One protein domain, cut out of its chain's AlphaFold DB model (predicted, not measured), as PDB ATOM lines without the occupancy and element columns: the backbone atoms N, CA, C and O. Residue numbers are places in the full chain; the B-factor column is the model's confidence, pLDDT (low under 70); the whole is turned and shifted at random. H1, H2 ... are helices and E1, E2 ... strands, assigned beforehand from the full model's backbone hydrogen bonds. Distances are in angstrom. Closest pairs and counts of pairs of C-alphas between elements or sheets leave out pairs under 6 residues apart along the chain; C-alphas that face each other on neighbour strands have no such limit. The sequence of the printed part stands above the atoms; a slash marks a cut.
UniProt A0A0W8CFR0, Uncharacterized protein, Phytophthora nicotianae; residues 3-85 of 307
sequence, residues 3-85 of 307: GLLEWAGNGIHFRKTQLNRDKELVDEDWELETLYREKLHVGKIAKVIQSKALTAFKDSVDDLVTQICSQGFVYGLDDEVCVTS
ATOM      1  N   GLY A   3      53.477  28.359  35.121       68.50
ATOM      2  CA  GLY A   3      53.982  27.060  35.589       68.50
ATOM      3  C   GLY A   3      54.554  27.002  37.018       68.50
ATOM      4  O   GLY A   3      54.907  25.920  37.475       68.50
ATOM      5  N   LEU A   4      54.675  28.118  37.760       78.62
ATOM      6  CA  LEU A   4      55.170  28.083  39.151       78.62
ATOM      7  C   LEU A   4      54.155  27.427  40.101       78.62
ATOM      8  O   LEU A   4      54.543  26.722  41.034       78.62
ATOM      9  N   LEU A   5      52.860  27.653  39.856       77.19
ATOM     10  CA  LEU A   5      51.780  27.053  40.638       77.19
ATOM     11  C   LEU A   5      51.724  25.536  40.409       77.19
ATOM     12  O   LEU A   5      51.675  24.778  41.375       77.19
ATOM     13  N   GLU A   6      51.809  25.108  39.148       77.00
ATOM     14  CA  GLU A   6      51.870  23.697  38.743       77.00
ATOM     15  C   GLU A   6      53.119  23.004  39.291       77.00
ATOM     16  O   GLU A   6      53.031  21.918  39.862       77.00
ATOM     17  N   TRP A   7      54.292  23.641  39.183       84.38
ATOM     18  CA  TRP A   7      55.538  23.118  39.745       84.38
ATOM     19  C   TRP A   7      55.418  22.880  41.255       84.38
ATOM     20  O   TRP A   7      55.777  21.807  41.748       84.38
ATOM     21  N   ALA A   8      54.871  23.852  41.990       82.62
ATOM     22  CA  ALA A   8      54.684  23.738  43.430       82.62
ATOM     23  C   ALA A   8      53.628  22.684  43.799       82.62
ATOM     24  O   ALA A   8      53.860  21.893  44.713       82.62
ATOM     25  N   GLY A   9      52.503  22.630  43.077       81.56
ATOM     26  CA  GLY A   9      51.456  21.619  43.258       81.56
ATOM     27  C   GLY A   9      51.980  20.201  43.033       81.56
ATOM     28  O   GLY A   9      51.835  19.336  43.899       81.56
ATOM     29  N   ASN A  10      52.709  19.987  41.935       83.12
ATOM     30  CA  ASN A  10      53.360  18.717  41.624       83.12
ATOM     31  C   ASN A  10      54.416  18.337  42.671       83.12
ATOM     32  O   ASN A  10      54.479  17.179  43.078       83.12
ATOM     33  N   GLY A  11      55.215  19.293  43.156       84.19
ATOM     34  CA  GLY A  11      56.202  19.049  44.212       84.19
ATOM     35  C   GLY A  11      55.567  18.643  45.548       84.19
ATOM     36  O   GLY A  11      56.029  17.706  46.201       84.19
ATOM     37  N   ILE A  12      54.470  19.304  45.934       83.69
ATOM     38  CA  ILE A  12      53.676  18.980  47.130       83.69
ATOM     39  C   ILE A  12      53.060  17.581  46.992       83.69
ATOM     40  O   ILE A  12      53.169  16.771  47.916       83.69
ATOM     41  N   HIS A  13      52.466  17.268  45.837       82.44
ATOM     42  CA  HIS A  13      51.887  15.955  45.552       82.44
ATOM     43  C   HIS A  13      52.947  14.849  45.565       82.44
ATOM     44  O   HIS A  13      52.795  13.855  46.266       82.44
ATOM     45  N   PHE A  14      54.060  15.038  44.856       84.00
ATOM     46  CA  PHE A  14      55.184  14.102  44.842       84.00
ATOM     47  C   PHE A  14      55.709  13.818  46.253       84.00
ATOM     48  O   PHE A  14      56.008  12.676  46.602       84.00
ATOM     49  N   ARG A  15      55.786  14.839  47.115       84.00
ATOM     50  CA  ARG A  15      56.192  14.611  48.503       84.00
ATOM     51  C   ARG A  15      55.143  13.828  49.295       84.00
ATOM     52  O   ARG A  15      55.503  12.979  50.110       84.00
ATOM     53  N   LYS A  16      53.858  14.065  49.035       80.75
ATOM     54  CA  LYS A  16      52.748  13.323  49.646       80.75
ATOM     55  C   LYS A  16      52.790  11.836  49.276       80.75
ATOM     56  O   LYS A  16      52.649  11.009  50.172       80.75
ATOM     57  N   THR A  17      53.072  11.497  48.015       81.50
ATOM     58  CA  THR A  17      53.189  10.098  47.555       81.50
ATOM     59  C   THR A  17      54.421   9.388  48.108       81.50
ATOM     60  O   THR A  17      54.369   8.197  48.411       81.50
ATOM     61  N   GLN A  18      55.529  10.111  48.314       82.38
ATOM     62  CA  GLN A  18      56.705   9.556  48.991       82.38
ATOM     63  C   GLN A  18      56.435   9.185  50.453       82.38
ATOM     64  O   GLN A  18      56.982   8.197  50.940       82.38
ATOM     65  N   LEU A  19      55.633   9.986  51.160       81.19
ATOM     66  CA  LEU A  19      55.306   9.762  52.571       81.19
ATOM     67  C   LEU A  19      54.169   8.751  52.753       81.19
ATOM     68  O   LEU A  19      54.149   8.027  53.745       81.19
ATOM     69  N   ASN A  20      53.241   8.683  51.799       78.81
ATOM     70  CA  ASN A  20      52.165   7.706  51.776       78.81
ATOM     71  C   ASN A  20      51.843   7.296  50.331       78.81
ATOM     72  O   ASN A  20      51.277   8.082  49.572       78.81
ATOM     73  N   ARG A  21      52.155   6.044  49.975       76.19
ATOM     74  CA  ARG A  21      51.886   5.499  48.635       76.19
ATOM     75  C   ARG A  21      50.398   5.431  48.297       76.19
ATOM     76  O   ARG A  21      50.050   5.606  47.139       76.19
ATOM     77  N   ASP A  22      49.518   5.304  49.287       77.69
ATOM     78  CA  ASP A  22      48.062   5.281  49.069       77.69
ATOM     79  C   ASP A  22      47.505   6.659  48.661       77.69
ATOM     80  O   ASP A  22      46.315   6.809  48.408       77.69
ATOM     81  N   LYS A  23      48.358   7.692  48.625       72.69
ATOM     82  CA  LYS A  23      48.040   9.035  48.122       72.69
ATOM     83  C   LYS A  23      48.564   9.288  46.709       72.69
ATOM     84  O   LYS A  23      48.590  10.441  46.294       72.69
ATOM     85  N   GLU A  24      49.010   8.241  46.009       71.56
ATOM     86  CA  GLU A  24      49.328   8.285  44.575       71.56
ATOM     87  C   GLU A  24      48.094   8.596  43.729       71.56
ATOM     88  O   GLU A  24      48.185   9.387  42.794       71.56
ATOM     89  N   LEU A  25      46.949   8.027  44.112       67.75
ATOM     90  CA  LEU A  25      45.656   8.371  43.543       67.75
ATOM     91  C   LEU A  25      45.111   9.621  44.240       67.75
ATOM     92  O   LEU A  25      45.114   9.726  45.473       67.75
ATOM     93  N   VAL A  26      44.667  10.579  43.433       64.75
ATOM     94  CA  VAL A  26      43.936  11.752  43.907       64.75
ATOM     95  C   VAL A  26      42.467  11.347  44.013       64.75
ATOM     96  O   VAL A  26      41.901  10.819  43.063       64.75
ATOM     97  N   ASP A  27      41.878  11.511  45.199       62.25
ATOM     98  CA  ASP A  27      40.450  11.263  45.400       62.25
ATOM     99  C   ASP A  27      39.662  12.428  44.785       62.25
ATOM    100  O   ASP A  27      39.769  13.565  45.256       62.25
ATOM    101  N   GLU A  28      38.883  12.140  43.744       59.50
ATOM    102  CA  GLU A  28      38.045  13.119  43.052       59.50
ATOM    103  C   GLU A  28      36.774  13.417  43.865       59.50
ATOM    104  O   GLU A  28      36.008  12.516  44.222       59.50
ATOM    105  N   ASP A  29      36.527  14.697  44.149       62.12
ATOM    106  CA  ASP A  29      35.282  15.155  44.769       62.12
ATOM    107  C   ASP A  29      34.280  15.582  43.683       62.12
ATOM    108  O   ASP A  29      34.371  16.674  43.117       62.12
ATOM    109  N   TRP A  30      33.323  14.696  43.403       65.19
ATOM    110  CA  TRP A  30      32.275  14.875  42.393       65.19
ATOM    111  C   TRP A  30      31.009  15.572  42.919       65.19
ATOM    112  O   TRP A  30      29.991  15.610  42.221       65.19
ATOM    113  N   GLU A  31      31.008  16.102  44.145       75.75
ATOM    114  CA  GLU A  31      29.829  16.790  44.670       75.75
ATOM    115  C   GLU A  31      29.475  18.021  43.811       75.75
ATOM    116  O   GLU A  31      30.311  18.865  43.498       75.75
ATOM    117  N   LEU A  32      28.196  18.159  43.438       63.66
ATOM    118  CA  LEU A  32      27.700  19.279  42.620       63.66
ATOM    119  C   LEU A  32      27.986  20.642  43.265       63.66
ATOM    120  O   LEU A  32      28.264  21.618  42.572       63.66
ATOM    121  N   GLU A  33      27.923  20.716  44.595       66.62
ATOM    122  CA  GLU A  33      28.263  21.940  45.313       66.62
ATOM    123  C   GLU A  33      29.755  22.258  45.197       66.62
ATOM    124  O   GLU A  33      30.094  23.430  45.116       66.62
ATOM    125  N   THR A  34      30.628  21.251  45.137       61.53
ATOM    126  CA  THR A  34      32.058  21.399  44.845       61.53
ATOM    127  C   THR A  34      32.222  21.874  43.394       61.53
ATOM    128  O   THR A  34      32.668  22.990  43.165       61.53
ATOM    129  N   LEU A  35      31.725  21.150  42.393       58.38
ATOM    130  CA  LEU A  35      31.931  21.487  40.971       58.38
ATOM    131  C   LEU A  35      31.425  22.882  40.546       58.38
ATOM    132  O   LEU A  35      32.019  23.503  39.664       58.38
ATOM    133  N   TYR A  36      30.359  23.390  41.171       61.59
ATOM    134  CA  TYR A  36      29.696  24.640  40.769       61.59
ATOM    135  C   TYR A  36      29.819  25.782  41.791       61.59
ATOM    136  O   TYR A  36      29.131  26.800  41.666       61.59
ATOM    137  N   ARG A  37      30.689  25.676  42.806       61.78
ATOM    138  CA  ARG A  37      30.904  26.794  43.740       61.78
ATOM    139  C   ARG A  37      31.669  27.924  43.049       61.78
ATOM    140  O   ARG A  37      32.893  27.898  42.948       61.78
ATOM    141  N   GLU A  38      30.955  28.979  42.667       54.69
ATOM    142  CA  GLU A  38      31.514  30.249  42.178       54.69
ATOM    143  C   GLU A  38      32.266  31.020  43.284       54.69
ATOM    144  O   GLU A  38      31.845  32.078  43.755       54.69
ATOM    145  N   LYS A  39      33.408  30.508  43.741       56.78
ATOM    146  CA  LYS A  39      34.359  31.287  44.548       56.78
ATOM    147  C   LYS A  39      35.706  31.355  43.853       56.78
ATOM    148  O   LYS A  39      36.722  30.888  44.365       56.78
ATOM    149  N   LEU A  40      35.700  31.991  42.684       63.22
ATOM    150  CA  LEU A  40      36.911  32.563  42.111       63.22
ATOM    151  C   LEU A  40      37.413  33.645  43.066       63.22
ATOM    152  O   LEU A  40      36.713  34.621  43.340       63.22
ATOM    153  N   HIS A  41      38.616  33.464  43.593       70.00
ATOM    154  CA  HIS A  41      39.295  34.503  44.352       70.00
ATOM    155  C   HIS A  41      40.656  34.773  43.727       70.00
ATOM    156  O   HIS A  41      41.379  33.857  43.335       70.00
ATOM    157  N   VAL A  42      40.997  36.053  43.614       74.19
ATOM    158  CA  VAL A  42      42.310  36.478  43.141       74.19
ATOM    159  C   VAL A  42      43.276  36.393  44.318       74.19
ATOM    160  O   VAL A  42      43.049  36.999  45.369       74.19
ATOM    161  N   GLY A  43      44.335  35.603  44.161       77.81
ATOM    162  CA  GLY A  43      45.358  35.399  45.178       77.81
ATOM    163  C   GLY A  43      46.758  35.530  44.595       77.81
ATOM    164  O   GLY A  43      47.014  35.144  43.457       77.81
ATOM    165  N   LYS A  44      47.695  36.047  45.394       84.06
ATOM    166  CA  LYS A  44      49.122  36.012  45.042       84.06
ATOM    167  C   LYS A  44      49.604  34.568  44.985       84.06
ATOM    168  O   LYS A  44      49.354  33.830  45.943       84.06
ATOM    169  N   ILE A  45      50.357  34.199  43.950       81.81
ATOM    170  CA  ILE A  45      50.848  32.823  43.744       81.81
ATOM    171  C   ILE A  45      51.537  32.279  45.005       81.81
ATOM    172  O   ILE A  45      51.225  31.177  45.456       81.81
ATOM    173  N   ALA A  46      52.386  33.083  45.651       84.06
ATOM    174  CA  ALA A  46      53.068  32.709  46.893       84.06
ATOM    175  C   ALA A  46      52.103  32.284  48.020       84.06
ATOM    176  O   ALA A  46      52.336  31.297  48.720       84.06
ATOM    177  N   LYS A  47      50.990  33.013  48.181       82.62
ATOM    178  CA  LYS A  47      49.980  32.732  49.213       82.62
ATOM    179  C   LYS A  47      49.173  31.479  48.886       82.62
ATOM    180  O   LYS A  47      48.818  30.730  49.790       82.62
ATOM    181  N   VAL A  48      48.912  31.242  47.603       82.12
ATOM    182  CA  VAL A  48      48.186  30.058  47.129       82.12
ATOM    183  C   VAL A  48      49.021  28.800  47.362       82.12
ATOM    184  O   VAL A  48      48.520  27.839  47.944       82.12
ATOM    185  N   ILE A  49      50.311  28.829  47.008       84.25
ATOM    186  CA  ILE A  49      51.255  27.727  47.257       84.25
ATOM    187  C   ILE A  49      51.333  27.409  48.754       84.25
ATOM    188  O   ILE A  49      51.220  26.248  49.149       84.25
ATOM    189  N   GLN A  50      51.454  28.437  49.597       84.06
ATOM    190  CA  GLN A  50      51.479  28.266  51.049       84.06
ATOM    191  C   GLN A  50      50.173  27.654  51.580       84.06
ATOM    192  O   GLN A  50      50.209  26.743  52.407       84.06
ATOM    193  N   SER A  51      49.018  28.109  51.089       82.75
ATOM    194  CA  SER A  51      47.714  27.561  51.480       82.75
ATOM    195  C   SER A  51      47.560  26.090  51.075       82.75
ATOM    196  O   SER A  51      47.075  25.280  51.871       82.75
ATOM    197  N   LYS A  52      48.009  25.716  49.867       80.81
ATOM    198  CA  LYS A  52      48.020  24.319  49.401       80.81
ATOM    199  C   LYS A  52      48.927  23.448  50.274       80.81
ATOM    200  O   LYS A  52      48.502  22.383  50.719       80.81
ATOM    201  N   ALA A  53      50.129  23.925  50.597       82.88
ATOM    202  CA  ALA A  53      51.066  23.226  51.474       82.88
ATOM    203  C   ALA A  53      50.484  22.982  52.878       82.88
ATOM    204  O   ALA A  53      50.536  21.859  53.374       82.88
ATOM    205  N   LEU A  54      49.866  23.999  53.488       81.69
ATOM    206  CA  LEU A  54      49.222  23.880  54.803       81.69
ATOM    207  C   LEU A  54      48.022  22.926  54.785       81.69
ATOM    208  O   LEU A  54      47.804  22.182  55.738       81.69
ATOM    209  N   THR A  55      47.255  22.914  53.693       79.94
ATOM    210  CA  THR A  55      46.116  21.997  53.535       79.94
ATOM    211  C   THR A  55      46.580  20.548  53.398       79.94
ATOM    212  O   THR A  55      45.972  19.649  53.982       79.94
ATOM    213  N   ALA A  56      47.665  20.319  52.654       75.38
ATOM    214  CA  ALA A  56      48.232  18.994  52.429       75.38
ATOM    215  C   ALA A  56      49.003  18.447  53.645       75.38
ATOM    216  O   ALA A  56      48.998  17.237  53.863       75.38
ATOM    217  N   PHE A  57      49.624  19.318  54.448       78.62
ATOM    218  CA  PHE A  57      50.533  18.961  55.544       78.62
ATOM    219  C   PHE A  57      50.139  19.621  56.877       78.62
ATOM    220  O   PHE A  57      50.973  20.238  57.540       78.62
ATOM    221  N   LYS A  58      48.862  19.478  57.271       68.31
ATOM    222  CA  LYS A  58      48.211  20.168  58.410       68.31
ATOM    223  C   LYS A  58      49.012  20.200  59.724       68.31
ATOM    224  O   LYS A  58      48.919  21.194  60.435       68.31
ATOM    225  N   ASP A  59      49.804  19.164  60.016       63.19
ATOM    226  CA  ASP A  59      50.457  18.984  61.324       63.19
ATOM    227  C   ASP A  59      52.001  19.003  61.295       63.19
ATOM    228  O   ASP A  59      52.632  19.027  62.351       63.19
ATOM    229  N   SER A  60      52.643  18.996  60.119       63.62
ATOM    230  CA  SER A  60      54.112  19.017  59.997       63.62
ATOM    231  C   SER A  60      54.537  19.354  58.569       63.62
ATOM    232  O   SER A  60      54.557  18.482  57.696       63.62
ATOM    233  N   VAL A  61      54.916  20.610  58.334       66.62
ATOM    234  CA  VAL A  61      55.505  21.033  57.057       66.62
ATOM    235  C   VAL A  61      56.959  20.569  57.016       66.62
ATOM    236  O   VAL A  61      57.780  20.996  57.821       66.62
ATOM    237  N   ASP A  62      57.256  19.670  56.088       75.19
ATOM    238  CA  ASP A  62      58.591  19.111  55.875       75.19
ATOM    239  C   ASP A  62      59.544  20.115  55.188       75.19
ATOM    240  O   ASP A  62      59.102  21.069  54.537       75.19
ATOM    241  N   ASP A  63      60.857  19.895  55.288       82.50
ATOM    242  CA  ASP A  63      61.904  20.785  54.761       82.50
ATOM    243  C   ASP A  63      61.748  21.022  53.251       82.50
ATOM    244  O   ASP A  63      61.886  22.147  52.765       82.50
ATOM    245  N   LEU A  64      61.368  19.980  52.501       82.62
ATOM    246  CA  LEU A  64      61.127  20.075  51.059       82.62
ATOM    247  C   LEU A  64      59.913  20.958  50.733       82.62
ATOM    248  O   LEU A  64      59.949  21.760  49.803       82.62
ATOM    249  N   VAL A  65      58.840  20.850  51.519       83.56
ATOM    250  CA  VAL A  65      57.629  21.667  51.343       83.56
ATOM    251  C   VAL A  65      57.908  23.119  51.739       83.56
ATOM    252  O   VAL A  65      57.443  24.048  51.077       83.56
ATOM    253  N   THR A  66      58.743  23.326  52.759       85.75
ATOM    254  CA  THR A  66      59.245  24.647  53.156       85.75
ATOM    255  C   THR A  66      60.080  25.281  52.045       85.75
ATOM    256  O   THR A  66      59.925  26.470  51.755       85.75
ATOM    257  N   GLN A  67      60.916  24.493  51.363       87.06
ATOM    258  CA  GLN A  67      61.677  24.949  50.202       87.06
ATOM    259  C   GLN A  67      60.766  25.303  49.018       87.06
ATOM    260  O   GLN A  67      60.972  26.329  48.380       87.06
ATOM    261  N   ILE A  68      59.722  24.516  48.746       85.81
ATOM    262  CA  ILE A  68      58.733  24.842  47.705       85.81
ATOM    263  C   ILE A  68      58.016  26.160  48.032       85.81
ATOM    264  O   ILE A  68      57.896  27.032  47.171       85.81
ATOM    265  N   CYS A  69      57.603  26.352  49.289       86.44
ATOM    266  CA  CYS A  69      56.975  27.596  49.730       86.44
ATOM    267  C   CYS A  69      57.925  28.793  49.596       86.44
ATOM    268  O   CYS A  69      57.508  29.845  49.118       86.44
ATOM    269  N   SER A  70      59.197  28.649  49.980       86.88
ATOM    270  CA  SER A  70      60.170  29.744  49.889       86.88
ATOM    271  C   SER A  70      60.448  30.150  48.442       86.88
ATOM    272  O   SER A  70      60.467  31.341  48.149       86.88
ATOM    273  N   GLN A  71      60.551  29.191  47.518       85.81
ATOM    274  CA  GLN A  71      60.650  29.480  46.082       85.81
ATOM    275  C   GLN A  71      59.375  30.150  45.548       85.81
ATOM    276  O   GLN A  71      59.455  31.105  44.775       85.81
ATOM    277  N   GLY A  72      58.202  29.729  46.033       83.19
ATOM    278  CA  GLY A  72      56.931  30.403  45.766       83.19
ATOM    279  C   GLY A  72      56.925  31.869  46.212       83.19
ATOM    280  O   GLY A  72      56.404  32.717  45.498       83.19
ATOM    281  N   PHE A  73      57.549  32.196  47.347       84.06
ATOM    282  CA  PHE A  73      57.716  33.582  47.804       84.06
ATOM    283  C   PHE A  73      58.750  34.371  46.997       84.06
ATOM    284  O   PHE A  73      58.543  35.557  46.769       84.06
ATOM    285  N   VAL A  74      59.842  33.748  46.552       85.25
ATOM    286  CA  VAL A  74      60.868  34.440  45.752       85.25
ATOM    287  C   VAL A  74      60.320  34.858  44.386       85.25
ATOM    288  O   VAL A  74      60.615  35.959  43.932       85.25
ATOM    289  N   TYR A  75      59.510  34.009  43.751       82.31
ATOM    290  CA  TYR A  75      59.074  34.219  42.365       82.31
ATOM    291  C   TYR A  75      57.585  34.551  42.196       82.31
ATOM    292  O   TYR A  75      57.184  34.962  41.117       82.31
ATOM    293  N   GLY A  76      56.750  34.370  43.223       77.00
ATOM    294  CA  GLY A  76      55.286  34.461  43.120       77.00
ATOM    295  C   GLY A  76      54.648  35.604  43.913       77.00
ATOM    296  O   GLY A  76      53.460  35.526  44.236       77.00
ATOM    297  N   LEU A  77      55.424  36.623  44.306       78.12
ATOM    298  CA  LEU A  77      54.928  37.781  45.067       78.12
ATOM    299  C   LEU A  77      54.324  38.888  44.195       78.12
ATOM    300  O   LEU A  77      53.458  39.622  44.691       78.12
ATOM    301  N   ASP A  78      54.765  38.998  42.946       78.19
ATOM    302  CA  ASP A  78      54.363  40.069  42.026       78.19
ATOM    303  C   ASP A  78      53.184  39.669  41.130       78.19
ATOM    304  O   ASP A  78      52.463  40.539  40.647       78.19
ATOM    305  N   ASP A  79      52.933  38.364  40.998       76.19
ATOM    306  CA  ASP A  79      51.897  37.814  40.130       76.19
ATOM    307  C   ASP A  79      50.668  37.333  40.915       76.19
ATOM    308  O   ASP A  79      50.756  36.670  41.961       76.19
ATOM    309  N   GLU A  80      49.497  37.640  40.364       78.75
ATOM    310  CA  GLU A  80      48.194  37.209  40.861       78.75
ATOM    311  C   GLU A  80      47.590  36.152  39.938       78.75
ATOM    312  O   GLU A  80      47.725  36.212  38.715       78.75
ATOM    313  N   VAL A  81      46.907  35.173  40.531       72.56
ATOM    314  CA  VAL A  81      46.204  34.114  39.804       72.56
ATOM    315  C   VAL A  81      44.780  34.012  40.338       72.56
ATOM    316  O   VAL A  81      44.541  34.108  41.545       72.56
ATOM    317  N   CYS A  82      43.826  33.830  39.425       68.31
ATOM    318  CA  CYS A  82      42.464  33.449  39.773       68.31
ATOM    319  C   CYS A  82      42.471  31.989  40.221       68.31
ATOM    320  O   CYS A  82      42.735  31.097  39.420       68.31
ATOM    321  N   VAL A  83      42.186  31.757  41.498       64.25
ATOM    322  CA  VAL A  83      42.133  30.419  42.078       64.25
ATOM    323  C   VAL A  83      40.678  30.049  42.310       64.25
ATOM    324  O   VAL A  83      39.942  30.739  43.020       64.25
ATOM    325  N   THR A  84      40.255  28.951  41.698       62.06
ATOM    326  CA  THR A  84      39.034  28.237  42.068       62.06
ATOM    327  C   THR A  84      39.326  27.365  43.288       62.06
ATOM    328  O   THR A  84      40.451  26.911  43.496       62.06
ATOM    329  N   SER A  85      38.312  27.069  44.100       55.00
ATOM    330  CA  SER A  85      38.428  26.068  45.171       55.00
ATOM    331  C   SER A  85      38.748  24.652  44.662       55.00
ATOM    332  O   SER A  85      39.041  23.778  45.476       55.00
TER     333      SER A  85
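What this domain is: This is residues 3 to 85 of the 307 residues of an uncharacterized protein of Phytophthora nicotianae (UniProt A0A0W8CFR0). A short ribbon of two antiparallel strands, E1 and E2, lies at one end of a bundle of three helices, H1, H3 and H4, which are side by side with their centres in a triangle. From the far end of H1 a wide loop, residues 20 to 40 with the short helix H2 in it, swings away from the bundle and returns to E1; its residues 27 to 33 stick out. The printed part has 83 residues, with four named helices and two named strands in the order H1, H2, E1, H3, H4, E2, and its class is mostly helix. It is compact, with a radius of gyration of the C-alphas of 13.5 A, and spans 36 by 36 by 23 A.

Where its parts are: The sheet is made of E1, residues 41 to 44, and E2, residues 80 to 83; C-alpha 83 is at (42.133, 30.419, 42.078). H3, residues 45 to 56, is 16.5 A long and H4, residues 63 to 75, is 18.5 A long. The longest helix, H1, residues 3 to 19, measures 24.3 A and begins with C-alpha 3 at (53.982, 27.060, 35.589). H2 has four residues, 32 to 35, with C-alpha 32 at (27.700, 19.279, 42.620).

How they stand to each other: E1 and E2 are antiparallel neighbours, their directions at 140 degrees; N 43 and O 81 are 3.0 A apart and N 83 and O 41 are 2.9 A apart, both within hydrogen-bond range. H3 follows E1 with no residue between, and the closest C-alphas of H3 and E2 are those of Ile 45 and Glu 80, 5.9 A apart. H3 and H4 form a helical hairpin: they touch, closest at the C-alphas of Ala 46 and Gly 72, 4.6 A apart, at a shallow tilt of 18 degrees, opposite ways. H1 touches H4 at a shallow tilt of 4 degrees, opposite ways, with the C-alphas of Ala 8 and Ile 68 closest at 6.0 A. H1 also touches H3 at a shallow tilt of 17 degrees, the same way, with the C-alphas of Ala 8 and Ile 49 closest at 6.5 A. H2 is apart from H1, H3, H4 and E2. In H1, H3 and H4 every O i to N i+4 pair is within hydrogen-bond range; H2 is too short for such a pair.

The domain as a whole: The C-alphas farthest apart, those of Leu 32 and Val 74, are 36.6 A apart. The printed part has no cut, and its one long link joins H1 to H2 through 12 residues. The mean pLDDT of the printed part is 75.6; 24 residues are under 70, namely 3, 25 to 30, 32 to 40, 58 to 61 and 82 to 85.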